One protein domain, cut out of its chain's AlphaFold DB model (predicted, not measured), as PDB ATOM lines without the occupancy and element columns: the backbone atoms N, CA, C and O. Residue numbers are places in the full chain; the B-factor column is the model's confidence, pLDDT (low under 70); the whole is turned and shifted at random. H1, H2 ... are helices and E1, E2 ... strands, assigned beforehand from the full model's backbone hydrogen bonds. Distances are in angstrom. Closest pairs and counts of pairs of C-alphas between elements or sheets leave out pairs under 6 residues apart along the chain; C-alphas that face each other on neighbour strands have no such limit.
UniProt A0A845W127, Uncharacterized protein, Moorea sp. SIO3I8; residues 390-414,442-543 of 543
ATOM      1  N   ALA A 390     -44.683 -30.560   2.122       83.69
ATOM      2  CA  ALA A 390     -45.029 -30.086   0.785       83.69
ATOM      3  C   ALA A 390     -45.046 -31.230  -0.247       83.69
ATOM      4  O   ALA A 390     -44.249 -31.270  -1.186       83.69
ATOM      5  N   LEU A 391     -45.968 -32.179  -0.071       78.62
ATOM      6  CA  LEU A 391     -46.122 -33.336  -0.957       78.62
ATOM      7  C   LEU A 391     -46.745 -32.958  -2.312       78.62
ATOM      8  O   LEU A 391     -47.485 -31.979  -2.453       78.62
ATOM      9  N   CYS A 392     -46.457 -33.762  -3.341       59.03
ATOM     10  CA  CYS A 392     -47.023 -33.564  -4.679       59.03
ATOM     11  C   CYS A 392     -48.529 -33.876  -4.749       59.03
ATOM     12  O   CYS A 392     -49.213 -33.302  -5.593       59.03
ATOM     13  N   ASN A 393     -49.038 -34.745  -3.869       65.94
ATOM     14  CA  ASN A 393     -50.449 -35.123  -3.801       65.94
ATOM     15  C   ASN A 393     -51.151 -34.365  -2.669       65.94
ATOM     16  O   ASN A 393     -50.838 -34.585  -1.502       65.94
ATOM     17  N   GLU A 394     -52.142 -33.538  -3.006       62.78
ATOM     18  CA  GLU A 394     -52.922 -32.759  -2.027       62.78
ATOM     19  C   GLU A 394     -53.708 -33.645  -1.041       62.78
ATOM     20  O   GLU A 394     -53.939 -33.250   0.095       62.78
ATOM     21  N   SER A 395     -54.084 -34.868  -1.436       61.03
ATOM     22  CA  SER A 395     -54.816 -35.814  -0.580       61.03
ATOM     23  C   SER A 395     -53.977 -36.434   0.540       61.03
ATOM     24  O   SER A 395     -54.550 -36.969   1.486       61.03
ATOM     25  N   ASP A 396     -52.648 -36.382   0.421       62.66
ATOM     26  CA  ASP A 396     -51.707 -36.950   1.391       62.66
ATOM     27  C   ASP A 396     -51.061 -35.855   2.259       62.66
ATOM     28  O   ASP A 396     -50.212 -36.148   3.103       62.66
ATOM     29  N   GLU A 397     -51.437 -34.587   2.051       68.81
ATOM     30  CA  GLU A 397     -50.905 -33.470   2.822       68.81
ATOM     31  C   GLU A 397     -51.286 -33.606   4.293       68.81
ATOM     32  O   GLU A 397     -52.451 -33.740   4.671       68.81
ATOM     33  N   THR A 398     -50.268 -33.567   5.146       76.69
ATOM     34  CA  THR A 398     -50.440 -33.689   6.588       76.69
ATOM     35  C   THR A 398     -50.061 -32.403   7.283       76.69
ATOM     36  O   THR A 398     -49.000 -31.841   7.012       76.69
ATOM     37  N   GLU A 399     -50.896 -31.993   8.230       87.19
ATOM     38  CA  GLU A 399     -50.606 -30.889   9.139       87.19
ATOM     39  C   GLU A 399     -49.283 -31.130   9.884       87.19
ATOM     40  O   GLU A 399     -48.996 -32.245  10.324       87.19
ATOM     41  N   GLY A 400     -48.475 -30.079  10.027       91.38
ATOM     42  CA  GLY A 400     -47.172 -30.141  10.679       91.38
ATOM     43  C   GLY A 400     -46.382 -28.844  10.511       91.38
ATOM     44  O   GLY A 400     -46.812 -27.928   9.815       91.38
ATOM     45  N   PHE A 401     -45.226 -28.767  11.165       94.56
ATOM     46  CA  PHE A 401     -44.272 -27.661  11.047       94.56
ATOM     47  C   PHE A 401     -42.858 -28.137  11.388       94.56
ATOM     48  O   PHE A 401     -42.691 -29.205  11.985       94.56
ATOM     49  N   HIS A 402     -41.833 -27.359  11.046       94.38
ATOM     50  CA  HIS A 402     -40.434 -27.671  11.366       94.38
ATOM     51  C   HIS A 402     -39.872 -26.730  12.432       94.38
ATOM     52  O   HIS A 402     -40.321 -25.594  12.558       94.38
ATOM     53  N   ILE A 403     -38.893 -27.213  13.200       93.81
ATOM     54  CA  ILE A 403     -38.144 -26.420  14.182       93.81
ATOM     55  C   ILE A 403     -36.666 -26.475  13.812       93.81
ATOM     56  O   ILE A 403     -36.123 -27.564  13.616       93.81
ATOM     57  N   VAL A 404     -36.018 -25.313  13.771       91.25
ATOM     58  CA  VAL A 404     -34.572 -25.178  13.594       91.25
ATOM     59  C   VAL A 404     -33.983 -24.496  14.824       91.25
ATOM     60  O   VAL A 404     -34.321 -23.355  15.125       91.25
ATOM     61  N   GLU A 405     -33.097 -25.196  15.532       90.62
ATOM     62  CA  GLU A 405     -32.308 -24.632  16.631       90.62
ATOM     63  C   GLU A 405     -31.069 -23.952  16.040       90.62
ATOM     64  O   GLU A 405     -30.246 -24.611  15.402       90.62
ATOM     65  N   HIS A 406     -30.922 -22.639  16.229       87.31
ATOM     66  CA  HIS A 406     -29.859 -21.890  15.553       87.31
ATOM     67  C   HIS A 406     -28.461 -22.257  16.058       87.31
ATOM     68  O   HIS A 406     -27.514 -22.210  15.280       87.31
ATOM     69  N   ILE A 407     -28.325 -22.708  17.310       85.06
ATOM     70  CA  ILE A 407     -27.040 -23.171  17.862       85.06
ATOM     71  C   ILE A 407     -26.403 -24.278  17.008       85.06
ATOM     72  O   ILE A 407     -25.184 -24.351  16.884       85.06
ATOM     73  N   LEU A 408     -27.227 -25.106  16.359       85.50
ATOM     74  CA  LEU A 408     -26.776 -26.193  15.491       85.50
ATOM     75  C   LEU A 408     -26.277 -25.687  14.129       85.50
ATOM     76  O   LEU A 408     -25.543 -26.386  13.439       85.50
ATOM     77  N   LEU A 409     -26.660 -24.468  13.742       82.75
ATOM     78  CA  LEU A 409     -26.167 -23.782  12.546       82.75
ATOM     79  C   LEU A 409     -24.808 -23.112  12.785       82.75
ATOM     80  O   LEU A 409     -24.243 -22.511  11.870       82.75
ATOM     81  N   ARG A 410     -24.264 -23.186  14.001       77.06
ATOM     82  CA  ARG A 410     -22.930 -22.669  14.279       77.06
ATOM     83  C   ARG A 410     -21.890 -23.501  13.508       77.06
ATOM     84  O   ARG A 410     -21.897 -24.729  13.614       77.06
ATOM     85  N   PRO A 411     -20.965 -22.874  12.757       69.56
ATOM     86  CA  PRO A 411     -19.909 -23.604  12.067       69.56
ATOM     87  C   PRO A 411     -19.042 -24.376  13.067       69.56
ATOM     88  O   PRO A 411     -18.450 -23.771  13.957       69.56
ATOM     89  N   ARG A 412     -18.930 -25.697  12.899       64.00
ATOM     90  CA  ARG A 412     -17.993 -26.534  13.660       64.00
ATOM     91  C   ARG A 412     -16.702 -26.714  12.860       64.00
ATOM     92  O   ARG A 412     -16.743 -27.055  11.676       64.00
ATOM     93  N   SER A 413     -15.554 -26.456  13.484       56.12
ATOM     94  CA  SER A 413     -14.242 -26.816  12.932       56.12
ATOM     95  C   SER A 413     -14.164 -28.341  12.838       56.12
ATOM     96  O   SER A 413     -14.252 -29.028  13.848       56.12
ATOM     97  N   SER A 414     -14.022 -28.901  11.635       49.75
ATOM     98  CA  SER A 414     -13.911 -30.359  11.470       49.75
ATOM     99  C   SER A 414     -12.543 -30.920  11.876       49.75
ATOM    100  O   SER A 414     -12.376 -32.136  11.858       49.75
ATOM    101  N   TYR A 442     -27.058 -17.032  16.594       81.00
ATOM    102  CA  TYR A 442     -27.030 -18.450  16.968       81.00
ATOM    103  C   TYR A 442     -27.560 -18.722  18.373       81.00
ATOM    104  O   TYR A 442     -28.314 -19.679  18.581       81.00
ATOM    105  N   SER A 443     -27.154 -17.903  19.340       84.12
ATOM    106  CA  SER A 443     -27.436 -18.163  20.751       84.12
ATOM    107  C   SER A 443     -28.913 -17.986  21.076       84.12
ATOM    108  O   SER A 443     -29.507 -16.955  20.767       84.12
ATOM    109  N   PHE A 444     -29.490 -18.997  21.732       87.88
ATOM    110  CA  PHE A 444     -30.857 -18.985  22.261       87.88
ATOM    111  C   PHE A 444     -31.941 -18.570  21.252       87.88
ATOM    112  O   PHE A 444     -32.924 -17.930  21.614       87.88
ATOM    113  N   GLN A 445     -31.782 -18.943  19.982       88.94
ATOM    114  CA  GLN A 445     -32.756 -18.659  18.929       88.94
ATOM    115  C   GLN A 445     -33.299 -19.943  18.310       88.94
ATOM    116  O   GLN A 445     -32.558 -20.895  18.035       88.94
ATOM    117  N   ILE A 446     -34.610 -19.951  18.077       91.69
ATOM    118  CA  ILE A 446     -35.316 -21.047  17.421       91.69
ATOM    119  C   ILE A 446     -36.219 -20.487  16.331       91.69
ATOM    120  O   ILE A 446     -37.026 -19.598  16.589       91.69
ATOM    121  N   SER A 447     -36.148 -21.079  15.142       92.75
ATOM    122  CA  SER A 447     -37.065 -20.790  14.042       92.75
ATOM    123  C   SER A 447     -38.105 -21.897  13.882       92.75
ATOM    124  O   SER A 447     -37.772 -23.062  13.664       92.75
ATOM    125  N   PHE A 448     -39.375 -21.516  13.955       94.44
ATOM    126  CA  PHE A 448     -40.541 -22.325  13.632       94.44
ATOM    127  C   PHE A 448     -40.946 -22.060  12.185       94.44
ATOM    128  O   PHE A 448     -41.167 -20.913  11.800       94.44
ATOM    129  N   VAL A 449     -41.066 -23.112  11.383       94.50
ATOM    130  CA  VAL A 449     -41.374 -23.012   9.954       94.50
ATOM    131  C   VAL A 449     -42.705 -23.701   9.668       94.50
ATOM    132  O   VAL A 449     -42.805 -24.929   9.720       94.50
ATOM    133  N   PHE A 450     -43.723 -22.893   9.380       93.88
ATOM    134  CA  PHE A 450     -45.115 -23.279   9.186       93.88
ATOM    135  C   PHE A 450     -45.536 -23.232   7.707       93.88
ATOM    136  O   PHE A 450     -45.053 -22.383   6.949       93.88
ATOM    137  N   PRO A 451     -46.455 -24.114   7.279       93.00
ATOM    138  CA  PRO A 451     -47.062 -24.052   5.953       93.00
ATOM    139  C   PRO A 451     -48.130 -22.948   5.870       93.00
ATOM    140  O   PRO A 451     -48.950 -22.820   6.772       93.00
ATOM    141  N   ASP A 452     -48.179 -22.197   4.767       91.38
ATOM    142  CA  ASP A 452     -49.183 -21.139   4.518       91.38
ATOM    143  C   ASP A 452     -50.207 -21.505   3.420       91.38
ATOM    144  O   ASP A 452     -50.898 -20.648   2.874       91.38
ATOM    145  N   TRP A 453     -50.312 -22.789   3.055       90.31
ATOM    146  CA  TRP A 453     -51.273 -23.276   2.047       90.31
ATOM    147  C   TRP A 453     -52.335 -24.236   2.600       90.31
ATOM    148  O   TRP A 453     -53.321 -24.502   1.914       90.31
ATOM    149  N   LEU A 454     -52.159 -24.758   3.820       87.75
ATOM    150  CA  LEU A 454     -53.136 -25.656   4.440       87.75
ATOM    151  C   LEU A 454     -54.321 -24.845   4.992       87.75
ATOM    152  O   LEU A 454     -54.075 -23.865   5.697       87.75
ATOM    153  N   PRO A 455     -55.588 -25.254   4.764       87.00
ATOM    154  CA  PRO A 455     -56.762 -24.457   5.136       87.00
ATOM    155  C   PRO A 455     -56.765 -24.002   6.600       87.00
ATOM    156  O   PRO A 455     -56.871 -22.811   6.873       87.00
ATOM    157  N   ARG A 456     -56.534 -24.932   7.536       85.38
ATOM    158  CA  ARG A 456     -56.479 -24.645   8.977       85.38
ATOM    159  C   ARG A 456     -55.361 -23.662   9.334       85.38
ATOM    160  O   ARG A 456     -55.544 -22.800  10.182       85.38
ATOM    161  N   PHE A 457     -54.213 -23.763   8.665       87.62
ATOM    162  CA  PHE A 457     -53.057 -22.884   8.865       87.62
ATOM    163  C   PHE A 457     -53.244 -21.489   8.257       87.62
ATOM    164  O   PHE A 457     -52.548 -20.565   8.667       87.62
ATOM    165  N   GLN A 458     -54.190 -21.306   7.332       88.56
ATOM    166  CA  GLN A 458     -54.560 -19.995   6.793       88.56
ATOM    167  C   GLN A 458     -55.566 -19.244   7.678       88.56
ATOM    168  O   GLN A 458     -55.737 -18.035   7.515       88.56
ATOM    169  N   GLU A 459     -56.217 -19.920   8.626       88.44
ATOM    170  CA  GLU A 459     -57.152 -19.283   9.552       88.44
ATOM    171  C   GLU A 459     -56.422 -18.406  10.575       88.44
ATOM    172  O   GLU A 459     -55.620 -18.885  11.377       88.44
ATOM    173  N   GLU A 460     -56.762 -17.115  10.618       89.06
ATOM    174  CA  GLU A 460     -56.118 -16.153  11.523       89.06
ATOM    175  C   GLU A 460     -56.246 -16.563  12.997       89.06
ATOM    176  O   GLU A 460     -55.282 -16.492  13.753       89.06
ATOM    177  N   ASN A 461     -57.410 -17.080  13.403       87.88
ATOM    178  CA  ASN A 461     -57.621 -17.544  14.776       87.88
ATOM    179  C   ASN A 461     -56.686 -18.709  15.143       87.88
ATOM    180  O   ASN A 461     -56.211 -18.785  16.275       87.88
ATOM    181  N   PHE A 462     -56.391 -19.596  14.189       87.19
ATOM    182  CA  PHE A 462     -55.463 -20.700  14.404       87.19
ATOM    183  C   PHE A 462     -54.007 -20.224  14.451       87.19
ATOM    184  O   PHE A 462     -53.248 -20.692  15.300       87.19
ATOM    185  N   LYS A 463     -53.626 -19.235  13.627       90.31
ATOM    186  CA  LYS A 463     -52.310 -18.577  13.732       90.31
ATOM    187  C   LYS A 463     -52.111 -17.946  15.113       90.31
ATOM    188  O   LYS A 463     -51.085 -18.176  15.748       90.31
ATOM    189  N   GLN A 464     -53.116 -17.224  15.617       89.25
ATOM    190  CA  GLN A 464     -53.082 -16.640  16.964       89.25
ATOM    191  C   GLN A 464     -52.985 -17.709  18.061       89.25
ATOM    192  O   GLN A 464     -52.232 -17.535  19.018       89.25
ATOM    193  N   LEU A 465     -53.683 -18.843  17.915       88.94
ATOM    194  CA  LEU A 465     -53.539 -19.972  18.835       88.94
ATOM    195  C   LEU A 465     -52.106 -20.518  18.852       88.94
ATOM    196  O   LEU A 465     -51.541 -20.700  19.928       88.94
ATOM    197  N   ILE A 466     -51.519 -20.764  17.676       90.94
ATOM    198  CA  ILE A 466     -50.132 -21.234  17.552       90.94
ATOM    199  C   ILE A 466     -49.190 -20.282  18.288       90.94
ATOM    200  O   ILE A 466     -48.373 -20.728  19.090       90.94
ATOM    201  N   TYR A 467     -49.330 -18.977  18.066       91.69
ATOM    202  CA  TYR A 467     -48.505 -17.971  18.726       91.69
ATOM    203  C   TYR A 467     -48.656 -17.972  20.245       91.69
ATOM    204  O   TYR A 467     -47.649 -17.968  20.951       91.69
ATOM    205  N   ASN A 468     -49.885 -18.038  20.756       90.56
ATOM    206  CA  ASN A 468     -50.133 -18.095  22.194       90.56
ATOM    207  C   ASN A 468     -49.522 -19.351  22.827       90.56
ATOM    208  O   ASN A 468     -48.909 -19.260  23.889       90.56
ATOM    209  N   ILE A 469     -49.637 -20.504  22.159       91.12
ATOM    210  CA  ILE A 469     -49.029 -21.758  22.618       91.12
ATOM    211  C   ILE A 469     -47.502 -21.654  22.598       91.12
ATOM    212  O   ILE A 469     -46.869 -22.014  23.582       91.12
ATOM    213  N   ILE A 470     -46.897 -21.131  21.526       92.19
ATOM    214  CA  ILE A 470     -45.438 -20.957  21.459       92.19
ATOM    215  C   ILE A 470     -44.953 -20.060  22.599       92.19
ATOM    216  O   ILE A 470     -44.008 -20.434  23.283       92.19
ATOM    217  N   ILE A 471     -45.600 -18.915  22.839       90.75
ATOM    218  CA  ILE A 471     -45.218 -18.006  23.932       90.75
ATOM    219  C   ILE A 471     -45.338 -18.700  25.294       90.75
ATOM    220  O   ILE A 471     -44.474 -18.517  26.146       90.75
ATOM    221  N   ALA A 472     -46.406 -19.468  25.513       90.12
ATOM    222  CA  ALA A 472     -46.639 -20.147  26.784       90.12
ATOM    223  C   ALA A 472     -45.653 -21.301  27.037       90.12
ATOM    224  O   ALA A 472     -45.358 -21.607  28.190       90.12
ATOM    225  N   GLU A 473     -45.169 -21.942  25.972       91.19
ATOM    226  CA  GLU A 473     -44.350 -23.154  26.055       91.19
ATOM    227  C   GLU A 473     -42.849 -22.910  25.892       91.19
ATOM    228  O   GLU A 473     -42.041 -23.751  26.294       91.19
ATOM    229  N   ILE A 474     -42.448 -21.783  25.302       91.44
ATOM    230  CA  ILE A 474     -41.034 -21.498  25.091       91.44
ATOM    231  C   ILE A 474     -40.354 -21.065  26.402       91.44
ATOM    232  O   ILE A 474     -40.896 -20.239  27.141       91.44
ATOM    233  N   PRO A 475     -39.153 -21.585  26.716       90.75
ATOM    234  CA  PRO A 475     -38.373 -21.085  27.839       90.75
ATOM    235  C   PRO A 475     -38.073 -19.591  27.690       90.75
ATOM    236  O   PRO A 475     -37.742 -19.128  26.602       90.75
ATOM    237  N   ALA A 476     -38.115 -18.849  28.798       89.44
ATOM    238  CA  ALA A 476     -38.000 -17.388  28.793       89.44
ATOM    239  C   ALA A 476     -36.694 -16.843  28.180       89.44
ATOM    240  O   ALA A 476     -36.665 -15.712  27.705       89.44
ATOM    241  N   HIS A 477     -35.615 -17.629  28.204       88.12
ATOM    242  CA  HIS A 477     -34.321 -17.245  27.638       88.12
ATOM    243  C   HIS A 477     -34.222 -17.494  26.122       88.12
ATOM    244  O   HIS A 477     -33.284 -17.001  25.505       88.12
ATOM    245  N   ILE A 478     -35.159 -18.235  25.516       90.44
ATOM    246  CA  ILE A 478     -35.142 -18.580  24.089       90.44
ATOM    247  C   ILE A 478     -36.037 -17.623  23.298       90.44
ATOM    248  O   ILE A 478     -37.201 -17.411  23.627       90.44
ATOM    249  N   THR A 479     -35.508 -17.095  22.197       90.12
ATOM    250  CA  THR A 479     -36.226 -16.224  21.262       90.12
ATOM    251  C   THR A 479     -36.840 -17.040  20.114       90.12
ATOM    252  O   THR A 479     -36.094 -17.652  19.341       90.12
ATOM    253  N   PRO A 480     -38.180 -17.053  19.960       91.81
ATOM    254  CA  PRO A 480     -38.846 -17.701  18.835       91.81
ATOM    255  C   PRO A 480     -38.940 -16.786  17.608       91.81
ATOM    256  O   PRO A 480     -39.379 -15.640  17.707       91.81
ATOM    257  N   TYR A 481     -38.676 -17.343  16.430       90.00
ATOM    258  CA  TYR A 481     -39.020 -16.762  15.132       90.00
ATOM    259  C   TYR A 481     -40.042 -17.649  14.431       90.00
ATOM    260  O   TYR A 481     -39.898 -18.866  14.415       90.00
ATOM    261  N   CYS A 482     -41.090 -17.060  13.862       92.00
ATOM    262  CA  CYS A 482     -42.103 -17.799  13.109       92.00
ATOM    263  C   CYS A 482     -42.027 -17.418  11.633       92.00
ATOM    264  O   CYS A 482     -42.112 -16.240  11.289       92.00
ATOM    265  N   HIS A 483     -41.912 -18.421  10.768       90.56
ATOM    266  CA  HIS A 483     -41.854 -18.275   9.321       90.56
ATOM    267  C   HIS A 483     -43.032 -19.011   8.696       90.56
ATOM    268  O   HIS A 483     -43.202 -20.206   8.921       90.56
ATOM    269  N   TRP A 484     -43.821 -18.310   7.889       92.94
ATOM    270  CA  TRP A 484     -44.929 -18.882   7.130       92.94
ATOM    271  C   TRP A 484     -44.518 -18.975   5.667       92.94
ATOM    272  O   TRP A 484     -44.219 -17.958   5.044       92.94
ATOM    273  N   LEU A 485     -44.446 -20.193   5.133       90.75
ATOM    274  CA  LEU A 485     -43.952 -20.438   3.782       90.75
ATOM    275  C   LEU A 485     -45.063 -20.948   2.873       90.75
ATOM    276  O   LEU A 485     -45.812 -21.864   3.225       90.75
ATOM    277  N   ASP A 486     -45.107 -20.413   1.657       90.94
ATOM    278  CA  ASP A 486     -45.873 -21.016   0.576       90.94
ATOM    279  C   ASP A 486     -45.271 -22.374   0.162       90.94
ATOM    280  O   ASP A 486     -44.131 -22.727   0.486       90.94
ATOM    281  N   LYS A 487     -46.054 -23.164  -0.576       90.31
ATOM    282  CA  LYS A 487     -45.664 -24.524  -0.967       90.31
ATOM    283  C   LYS A 487     -44.322 -24.573  -1.729       90.31
ATOM    284  O   LYS A 487     -43.480 -25.397  -1.369       90.31
ATOM    285  N   PRO A 488     -44.040 -23.699  -2.722       90.25
ATOM    286  CA  PRO A 488     -42.746 -23.693  -3.410       90.25
ATOM    287  C   PRO A 488     -41.552 -23.385  -2.501       90.25
ATOM    288  O   PRO A 488     -40.492 -23.994  -2.670       90.25
ATOM    289  N   ASN A 489     -41.685 -22.449  -1.556       89.44
ATOM    290  CA  ASN A 489     -40.594 -22.128  -0.641       89.44
ATOM    291  C   ASN A 489     -40.417 -23.206   0.432       89.44
ATOM    292  O   ASN A 489     -39.272 -23.517   0.759       89.44
ATOM    293  N   MET A 490     -41.491 -23.857   0.894       90.56
ATOM    294  CA  MET A 490     -41.369 -25.018   1.781       90.56
ATOM    295  C   MET A 490     -40.596 -26.161   1.113       90.56
ATOM    296  O   MET A 490     -39.703 -26.718   1.737       90.56
ATOM    297  N   ILE A 491     -40.846 -26.470  -0.166       90.06
ATOM    298  CA  ILE A 491     -40.082 -27.512  -0.885       90.06
ATOM    299  C   ILE A 491     -38.582 -27.191  -0.886       90.06
ATOM    300  O   ILE A 491     -37.748 -28.070  -0.669       90.06
ATOM    301  N   LYS A 492     -38.211 -25.928  -1.134       88.56
ATOM    302  CA  LYS A 492     -36.801 -25.503  -1.093       88.56
ATOM    303  C   LYS A 492     -36.214 -25.657   0.309       88.56
ATOM    304  O   LYS A 492     -35.112 -26.187   0.436       88.56
ATOM    305  N   PHE A 493     -36.956 -25.225   1.328       90.38
ATOM    306  CA  PHE A 493     -36.564 -25.352   2.726       90.38
ATOM    307  C   PHE A 493     -36.363 -26.816   3.129       90.38
ATOM    308  O   PHE A 493     -35.298 -27.159   3.624       90.38
ATOM    309  N   GLU A 494     -37.336 -27.691   2.873       91.19
ATOM    310  CA  GLU A 494     -37.286 -29.104   3.264       91.19
ATOM    311  C   GLU A 494     -36.130 -29.836   2.583       91.19
ATOM    312  O   GLU A 494     -35.415 -30.577   3.250       91.19
ATOM    313  N   ASN A 495     -35.867 -29.561   1.301       88.56
ATOM    314  CA  ASN A 495     -34.700 -30.112   0.606       88.56
ATOM    315  C   ASN A 495     -33.377 -29.661   1.249       88.56
ATOM    316  O   ASN A 495     -32.471 -30.474   1.437       88.56
ATOM    317  N   ALA A 496     -33.254 -28.374   1.594       86.81
ATOM    318  CA  ALA A 496     -32.060 -27.842   2.248       86.81
ATOM    319  C   ALA A 496     -31.894 -28.396   3.673       86.81
ATOM    320  O   ALA A 496     -30.796 -28.792   4.060       86.81
ATOM    321  N   TYR A 497     -32.986 -28.471   4.430       88.94
ATOM    322  CA  TYR A 497     -33.008 -28.943   5.808       88.94
ATOM    323  C   TYR A 497     -32.727 -30.448   5.898       88.94
ATOM    324  O   TYR A 497     -31.896 -30.875   6.698       88.94
ATOM    325  N   GLN A 498     -33.331 -31.251   5.019       88.75
ATOM    326  CA  GLN A 498     -33.052 -32.680   4.909       88.75
ATOM    327  C   GLN A 498     -31.595 -32.931   4.505       88.75
ATOM    328  O   GLN A 498     -30.947 -33.813   5.073       88.75
ATOM    329  N   LEU A 499     -31.053 -32.162   3.554       84.81
ATOM    330  CA  LEU A 499     -29.641 -32.260   3.186       84.81
ATOM    331  C   LEU A 499     -28.739 -31.934   4.384       84.81
ATOM    332  O   LEU A 499     -27.853 -32.722   4.695       84.81
ATOM    333  N   TRP A 500     -29.000 -30.824   5.078       84.88
ATOM    334  CA  TRP A 500     -28.234 -30.375   6.244       84.88
ATOM    335  C   TRP A 500     -28.216 -31.396   7.390       84.88
ATOM    336  O   TRP A 500     -27.159 -31.667   7.966       84.88
ATOM    337  N   LEU A 501     -29.359 -32.022   7.686       84.56
ATOM    338  CA  LEU A 501     -29.435 -33.084   8.690       84.56
ATOM    339  C   LEU A 501     -28.623 -34.327   8.278       84.56
ATOM    340  O   LEU A 501     -27.949 -34.928   9.113       84.56
ATOM    341  N   ASN A 502     -28.647 -34.700   6.994       82.38
ATOM    342  CA  ASN A 502     -27.912 -35.863   6.483       82.38
ATOM    343  C   ASN A 502     -26.394 -35.638   6.400       82.38
ATOM    344  O   ASN A 502     -25.624 -36.581   6.579       82.38
ATOM    345  N   THR A 503     -25.938 -34.408   6.148       74.44
ATOM    346  CA  THR A 503     -24.504 -34.071   6.070       74.44
ATOM    347  C   THR A 503     -23.859 -33.821   7.432       74.44
ATOM    348  O   THR A 503     -22.732 -33.334   7.484       74.44
ATOM    349  N   LYS A 504     -24.542 -34.158   8.537       68.00
ATOM    350  CA  LYS A 504     -24.088 -33.884   9.910       68.00
ATOM    351  C   LYS A 504     -23.722 -32.409  10.128       68.00
ATOM    352  O   LYS A 504     -22.744 -32.115  10.809       68.00
ATOM    353  N   MET A 505     -24.522 -31.495   9.572       64.75
ATOM    354  CA  MET A 505     -24.361 -30.048   9.762       64.75
ATOM    355  C   MET A 505     -23.067 -29.477   9.150       64.75
ATOM    356  O   MET A 505     -22.426 -28.598   9.723       64.75
ATOM    357  N   ASP A 506     -22.683 -29.948   7.957       63.41
ATOM    358  CA  ASP A 506     -21.545 -29.386   7.212       63.41
ATOM    359  C   ASP A 506     -21.736 -27.881   6.901       63.41
ATOM    360  O   ASP A 506     -22.855 -27.382   6.713       63.41
ATOM    361  N   LYS A 507     -20.623 -27.145   6.806       58.28
ATOM    362  CA  LYS A 507     -20.563 -25.682   6.657       58.28
ATOM    363  C   LYS A 507     -21.292 -25.179   5.405       58.28
ATOM    364  O   LYS A 507     -22.000 -24.176   5.468       58.28
ATOM    365  N   ASN A 508     -21.173 -25.883   4.277       59.66
ATOM    366  CA  ASN A 508     -21.808 -25.471   3.019       59.66
ATOM    367  C   ASN A 508     -23.336 -25.625   3.058       59.66
ATOM    368  O   ASN A 508     -24.059 -24.737   2.608       59.66
ATOM    369  N   SER A 509     -23.835 -26.728   3.626       60.78
ATOM    370  CA  SER A 509     -25.275 -26.929   3.839       60.78
ATOM    371  C   SER A 509     -25.863 -25.927   4.833       60.78
ATOM    372  O   SER A 509     -26.992 -25.478   4.656       60.78
ATOM    373  N   THR A 510     -25.081 -25.543   5.841       61.75
ATOM    374  CA  THR A 510     -25.483 -24.594   6.883       61.75
ATOM    375  C   THR A 510     -25.690 -23.185   6.327       61.75
ATOM    376  O   THR A 510     -26.721 -22.574   6.595       61.75
ATOM    377  N   ASN A 511     -24.785 -22.700   5.470       60.88
ATOM    378  CA  ASN A 511     -24.922 -21.382   4.840       60.88
ATOM    379  C   ASN A 511     -26.208 -21.252   4.009       60.88
ATOM    380  O   ASN A 511     -26.890 -20.236   4.108       60.88
ATOM    381  N   ASN A 512     -26.578 -22.289   3.249       65.25
ATOM    382  CA  ASN A 512     -27.814 -22.286   2.456       65.25
ATOM    383  C   ASN A 512     -29.071 -22.197   3.339       65.25
ATOM    384  O   ASN A 512     -30.055 -21.566   2.956       65.25
ATOM    385  N   LEU A 513     -29.049 -22.838   4.512       68.81
ATOM    386  CA  LEU A 513     -30.167 -22.829   5.454       68.81
ATOM    387  C   LEU A 513     -30.261 -21.492   6.207       68.81
ATOM    388  O   LEU A 513     -31.356 -20.946   6.330       68.81
ATOM    389  N   ILE A 514     -29.127 -20.928   6.642       68.00
ATOM    390  CA  ILE A 514     -29.065 -19.593   7.260       68.00
ATOM    391  C   ILE A 514     -29.550 -18.528   6.276       68.00
ATOM    392  O   ILE A 514     -30.385 -17.705   6.636       68.00
ATOM    393  N   GLU A 515     -29.075 -18.553   5.028       62.56
ATOM    394  CA  GLU A 515     -29.498 -17.591   4.009       62.56
ATOM    395  C   GLU A 515     -31.016 -17.650   3.795       62.56
ATOM    396  O   GLU A 515     -31.663 -16.613   3.680       62.56
ATOM    397  N   PHE A 516     -31.611 -18.845   3.828       64.19
ATOM    398  CA  PHE A 516     -33.057 -19.012   3.725       64.19
ATOM    399  C   PHE A 516     -33.814 -18.458   4.944       64.19
ATOM    400  O   PHE A 516     -34.830 -17.788   4.772       64.19
ATOM    401  N   LEU A 517     -33.326 -18.698   6.164       64.75
ATOM    402  CA  LEU A 517     -33.961 -18.213   7.397       64.75
ATOM    403  C   LEU A 517     -33.828 -16.690   7.567       64.75
ATOM    404  O   LEU A 517     -34.765 -16.037   8.019       64.75
ATOM    405  N   VAL A 518     -32.697 -16.113   7.151       58.88
ATOM    406  CA  VAL A 518     -32.413 -14.672   7.249       58.88
ATOM    407  C   VAL A 518     -33.067 -13.889   6.099       58.88
ATOM    408  O   VAL A 518     -33.764 -12.901   6.343       58.88
ATOM    409  N   ASN A 519     -32.919 -14.337   4.844       42.94
ATOM    410  CA  ASN A 519     -33.444 -13.627   3.665       42.94
ATOM    411  C   ASN A 519     -34.907 -13.974   3.334       42.94
ATOM    412  O   ASN A 519     -35.570 -13.206   2.639       42.94
ATOM    413  N   GLY A 520     -35.440 -15.094   3.836       40.03
ATOM    414  CA  GLY A 520     -36.833 -15.529   3.653       40.03
ATOM    415  C   GLY A 520     -37.858 -14.798   4.529       40.03
ATOM    416  O   GLY A 520     -38.993 -15.255   4.648       40.03
ATOM    417  N   SER A 521     -37.473 -13.673   5.139       37.88
ATOM    418  CA  SER A 521     -38.280 -12.827   6.027       37.88
ATOM    419  C   SER A 521     -39.435 -12.118   5.296       37.88
ATOM    420  O   SER A 521     -39.492 -10.892   5.224       37.88
ATOM    421  N   ILE A 522     -40.391 -12.869   4.747       34.44
ATOM    422  CA  ILE A 522     -41.709 -12.340   4.397       34.44
ATOM    423  C   ILE A 522     -42.557 -12.484   5.666       34.44
ATOM    424  O   ILE A 522     -43.013 -13.569   6.001       34.44
ATOM    425  N   SER A 523     -42.719 -11.376   6.396       34.47
ATOM    426  CA  SER A 523     -43.465 -11.243   7.663       34.47
ATOM    427  C   SER A 523     -42.838 -11.888   8.910       34.47
ATOM    428  O   SER A 523     -43.402 -12.782   9.532       34.47
ATOM    429  N   THR A 524     -41.707 -11.351   9.373       34.69
ATOM    430  CA  THR A 524     -41.421 -11.398  10.812       34.69
ATOM    431  C   THR A 524     -42.430 -10.477  11.502       34.69
ATOM    432  O   THR A 524     -42.368  -9.257  11.374       34.69
ATOM    433  N   LEU A 525     -43.418 -11.038  12.198       34.50
ATOM    434  CA  LEU A 525     -44.052 -10.309  13.292       34.50
ATOM    435  C   LEU A 525     -43.076 -10.441  14.462       34.50
ATOM    436  O   LEU A 525     -43.014 -11.524  15.048       34.50
ATOM    437  N   PRO A 526     -42.261  -9.420  14.793       32.75
ATOM    438  CA  PRO A 526     -41.572  -9.444  16.067       32.75
ATOM    439  C   PRO A 526     -42.668  -9.531  17.125       32.75
ATOM    440  O   PRO A 526     -43.545  -8.663  17.193       32.75
ATOM    441  N   PHE A 527     -42.664 -10.595  17.925       34.62
ATOM    442  CA  PHE A 527     -43.424 -10.571  19.160       34.62
ATOM    443  C   PHE A 527     -42.977  -9.318  19.905       34.62
ATOM    444  O   PHE A 527     -41.787  -9.142  20.169       34.62
ATOM    445  N   ASN A 528     -43.910  -8.407  20.191       28.72
ATOM    446  CA  ASN A 528     -43.652  -7.349  21.155       28.72
ATOM    447  C   ASN A 528     -43.373  -8.064  22.476       28.72
ATOM    448  O   ASN A 528     -44.308  -8.475  23.161       28.72
ATOM    449  N   VAL A 529     -42.092  -8.278  22.776       30.11
ATOM    450  CA  VAL A 529     -41.623  -8.865  24.026       30.11
ATOM    451  C   VAL A 529     -42.203  -8.006  25.143       30.11
ATOM    452  O   VAL A 529     -41.802  -6.859  25.353       30.11
ATOM    453  N   LEU A 530     -43.220  -8.533  25.820       28.05
ATOM    454  CA  LEU A 530     -43.805  -7.946  27.016       28.05
ATOM    455  C   LEU A 530     -42.810  -8.166  28.160       28.05
ATOM    456  O   LEU A 530     -42.957  -9.070  28.971       28.05
ATOM    457  N   GLY A 531     -41.776  -7.327  28.190       27.70
ATOM    458  CA  GLY A 531     -40.815  -7.246  29.284       27.70
ATOM    459  C   GLY A 531     -39.420  -7.729  28.911       27.70
ATOM    460  O   GLY A 531     -39.178  -8.912  28.714       27.70
ATOM    461  N   TYR A 532     -38.470  -6.799  28.914       27.53
ATOM    462  CA  TYR A 532     -37.079  -7.144  29.164       27.53
ATOM    463  C   TYR A 532     -36.992  -7.596  30.624       27.53
ATOM    464  O   TYR A 532     -37.184  -6.778  31.527       27.53
ATOM    465  N   MET A 533     -36.725  -8.875  30.876       27.06
ATOM    466  CA  MET A 533     -36.226  -9.290  32.182       27.06
ATOM    467  C   MET A 533     -34.714  -9.105  32.152       27.06
ATOM    468  O   MET A 533     -33.986  -9.882  31.543       27.06
ATOM    469  N   THR A 534     -34.238  -8.029  32.768       23.94
ATOM    470  CA  THR A 534     -32.825  -7.912  33.120       23.94
ATOM    471  C   THR A 534     -32.585  -8.944  34.213       23.94
ATOM    472  O   THR A 534     -33.077  -8.787  35.329       23.94
ATOM    473  N   ILE A 535     -31.887 -10.032  33.892       26.45
ATOM    474  CA  ILE A 535     -31.329 -10.906  34.919       26.45
ATOM    475  C   ILE A 535     -30.253 -10.071  35.618       26.45
ATOM    476  O   ILE A 535     -29.148  -9.898  35.113       26.45
ATOM    477  N   GLY A 536     -30.619  -9.466  36.747       26.61
ATOM    478  CA  GLY A 536     -29.672  -8.894  37.693       26.61
ATOM    479  C   GLY A 536     -28.973 -10.034  38.414       26.61
ATOM    480  O   GLY A 536     -29.340 -10.376  39.532       26.61
ATOM    481  N   THR A 537     -28.018 -10.678  37.755       28.88
ATOM    482  CA  THR A 537     -27.028 -11.487  38.457       28.88
ATOM    483  C   THR A 537     -25.955 -10.543  38.974       28.88
ATOM    484  O   THR A 537     -25.080 -10.130  38.215       28.88
ATOM    485  N   ASP A 538     -26.007 -10.237  40.270       26.22
ATOM    486  CA  ASP A 538     -24.872  -9.729  41.050       26.22
ATOM    487  C   ASP A 538     -23.815 -10.844  41.216       26.22
ATOM    488  O   ASP A 538     -23.445 -11.225  42.324       26.22
ATOM    489  N   PHE A 539     -23.347 -11.418  40.107       25.55
ATOM    490  CA  PHE A 539     -22.153 -12.252  40.096       25.55
ATOM    491  C   PHE A 539     -21.005 -11.390  39.578       25.55
ATOM    492  O   PHE A 539     -20.809 -11.232  38.374       25.55
ATOM    493  N   GLU A 540     -20.253 -10.807  40.514       22.36
ATOM    494  CA  GLU A 540     -18.889 -10.365  40.239       22.36
ATOM    495  C   GLU A 540     -18.075 -11.599  39.839       22.36
ATOM    496  O   GLU A 540     -17.646 -12.393  40.678       22.36
ATOM    497  N   VAL A 541     -17.862 -11.770  38.535       25.36
ATOM    498  CA  VAL A 541     -16.753 -12.577  38.029       25.36
ATOM    499  C   VAL A 541     -15.487 -11.788  38.348       25.36
ATOM    500  O   VAL A 541     -15.106 -10.870  37.624       25.36
ATOM    501  N   ILE A 542     -14.874 -12.099  39.486       24.27
ATOM    502  CA  ILE A 542     -13.515 -11.660  39.791       24.27
ATOM    503  C   ILE A 542     -12.596 -12.492  38.889       24.27
ATOM    504  O   ILE A 542     -12.451 -13.696  39.102       24.27
ATOM    505  N   CYS A 543     -12.049 -11.857  37.849       31.31
ATOM    506  CA  CYS A 543     -10.895 -12.377  37.114       31.31
ATOM    507  C   CYS A 543      -9.649 -12.439  38.000       31.31
ATOM    508  O   CYS A 543      -9.479 -11.527  38.846       31.31
TER     509      CYS A 543
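This is residues 390 to 414 and 442 to 543 of the 543 residues of an uncharacterized protein of Moorea sp. SIO3I8 (UniProt A0A845W127). A small three-stranded sheet lies in the middle, with H3 over one of its faces and H4 over the other; H5 folds back beside H4 as a helical hairpin. A long unnamed tail follows H5, and its last stretch, residues 534 to 543, sticks out. The printed part has 127 residues, with three named strands and five named helices in the order E1 H1 E2 H2 H3 E3 H4 H5. The sheet is mixed, in the order E1, E2, E3, and the class is mixed, helices and strands. The whole is loose and flat, with a radius of gyration of the C-alphas of 17.2 A and spans of 62 by 42 by 21 A.

E1, residues 402 to 405, is an edge strand and antiparallel to E2, residues 445 to 451, with N 404 and O 447 2.9 A apart, within hydrogen-bond range. E2 is parallel to the other edge strand, E3, residues 479 to 485, with N 448 and O 481 at 2.7 A. H1, residues 406 to 409, is only just on the sheet, with 5 pairs of C-alphas within 10 A, and only grazes it. H2, residues 455 to 458, likewise only just on the sheet with 5 such pairs, only grazes it. E2, H2, H3, residues 460 to 473, and E3 form a strand-helix-strand unit, two parallel neighbour strands with helices between them, and its crossover is right-handed. H3 has a height over the sheet of 10.8 A and runs along the strands, at 20 degrees to E3 on the local plane; the closest C-alphas of H3 and E3, those of Ile 470 and Pro 480, are 7.8 A apart. H4, residues 487 to 502, is on the opposite face at a height of 10.1 A, slantwise to the strands at 36 degrees to E2 on the local plane. With its residues 493 to 500 alone, H4 touches H5, residues 507 to 519, at a shallow tilt of 29 degrees, opposite ways; their closest C-alphas, those of Trp 500 and Ser 509, are 5.1 A apart. H3 and H4 have every O i to N i+4 pair within hydrogen-bond range, H5 8 of 9; H1 and H2 are too short for such a pair.

E1 begins with C-alpha 402 at (-40.434, -27.671, 11.366). E2 is 20.1 A long, H3 20.0 A, E3 19.6 A, H4 22.3 A and H5 17.9 A. H5 ends with C-alpha 519 at (-33.444, -13.627, 3.665).

The two C-alphas farthest apart, those of Ser 395 and Ile 542, are 62.6 A apart. Residues 415 to 441 are not printed, and C-alphas 414 and 442 are 18.6 A apart across the cut. Of the links printed whole, none is long. The pLDDT is under 70 at residues 392 to 397, 411 to 414 and 504 to 543.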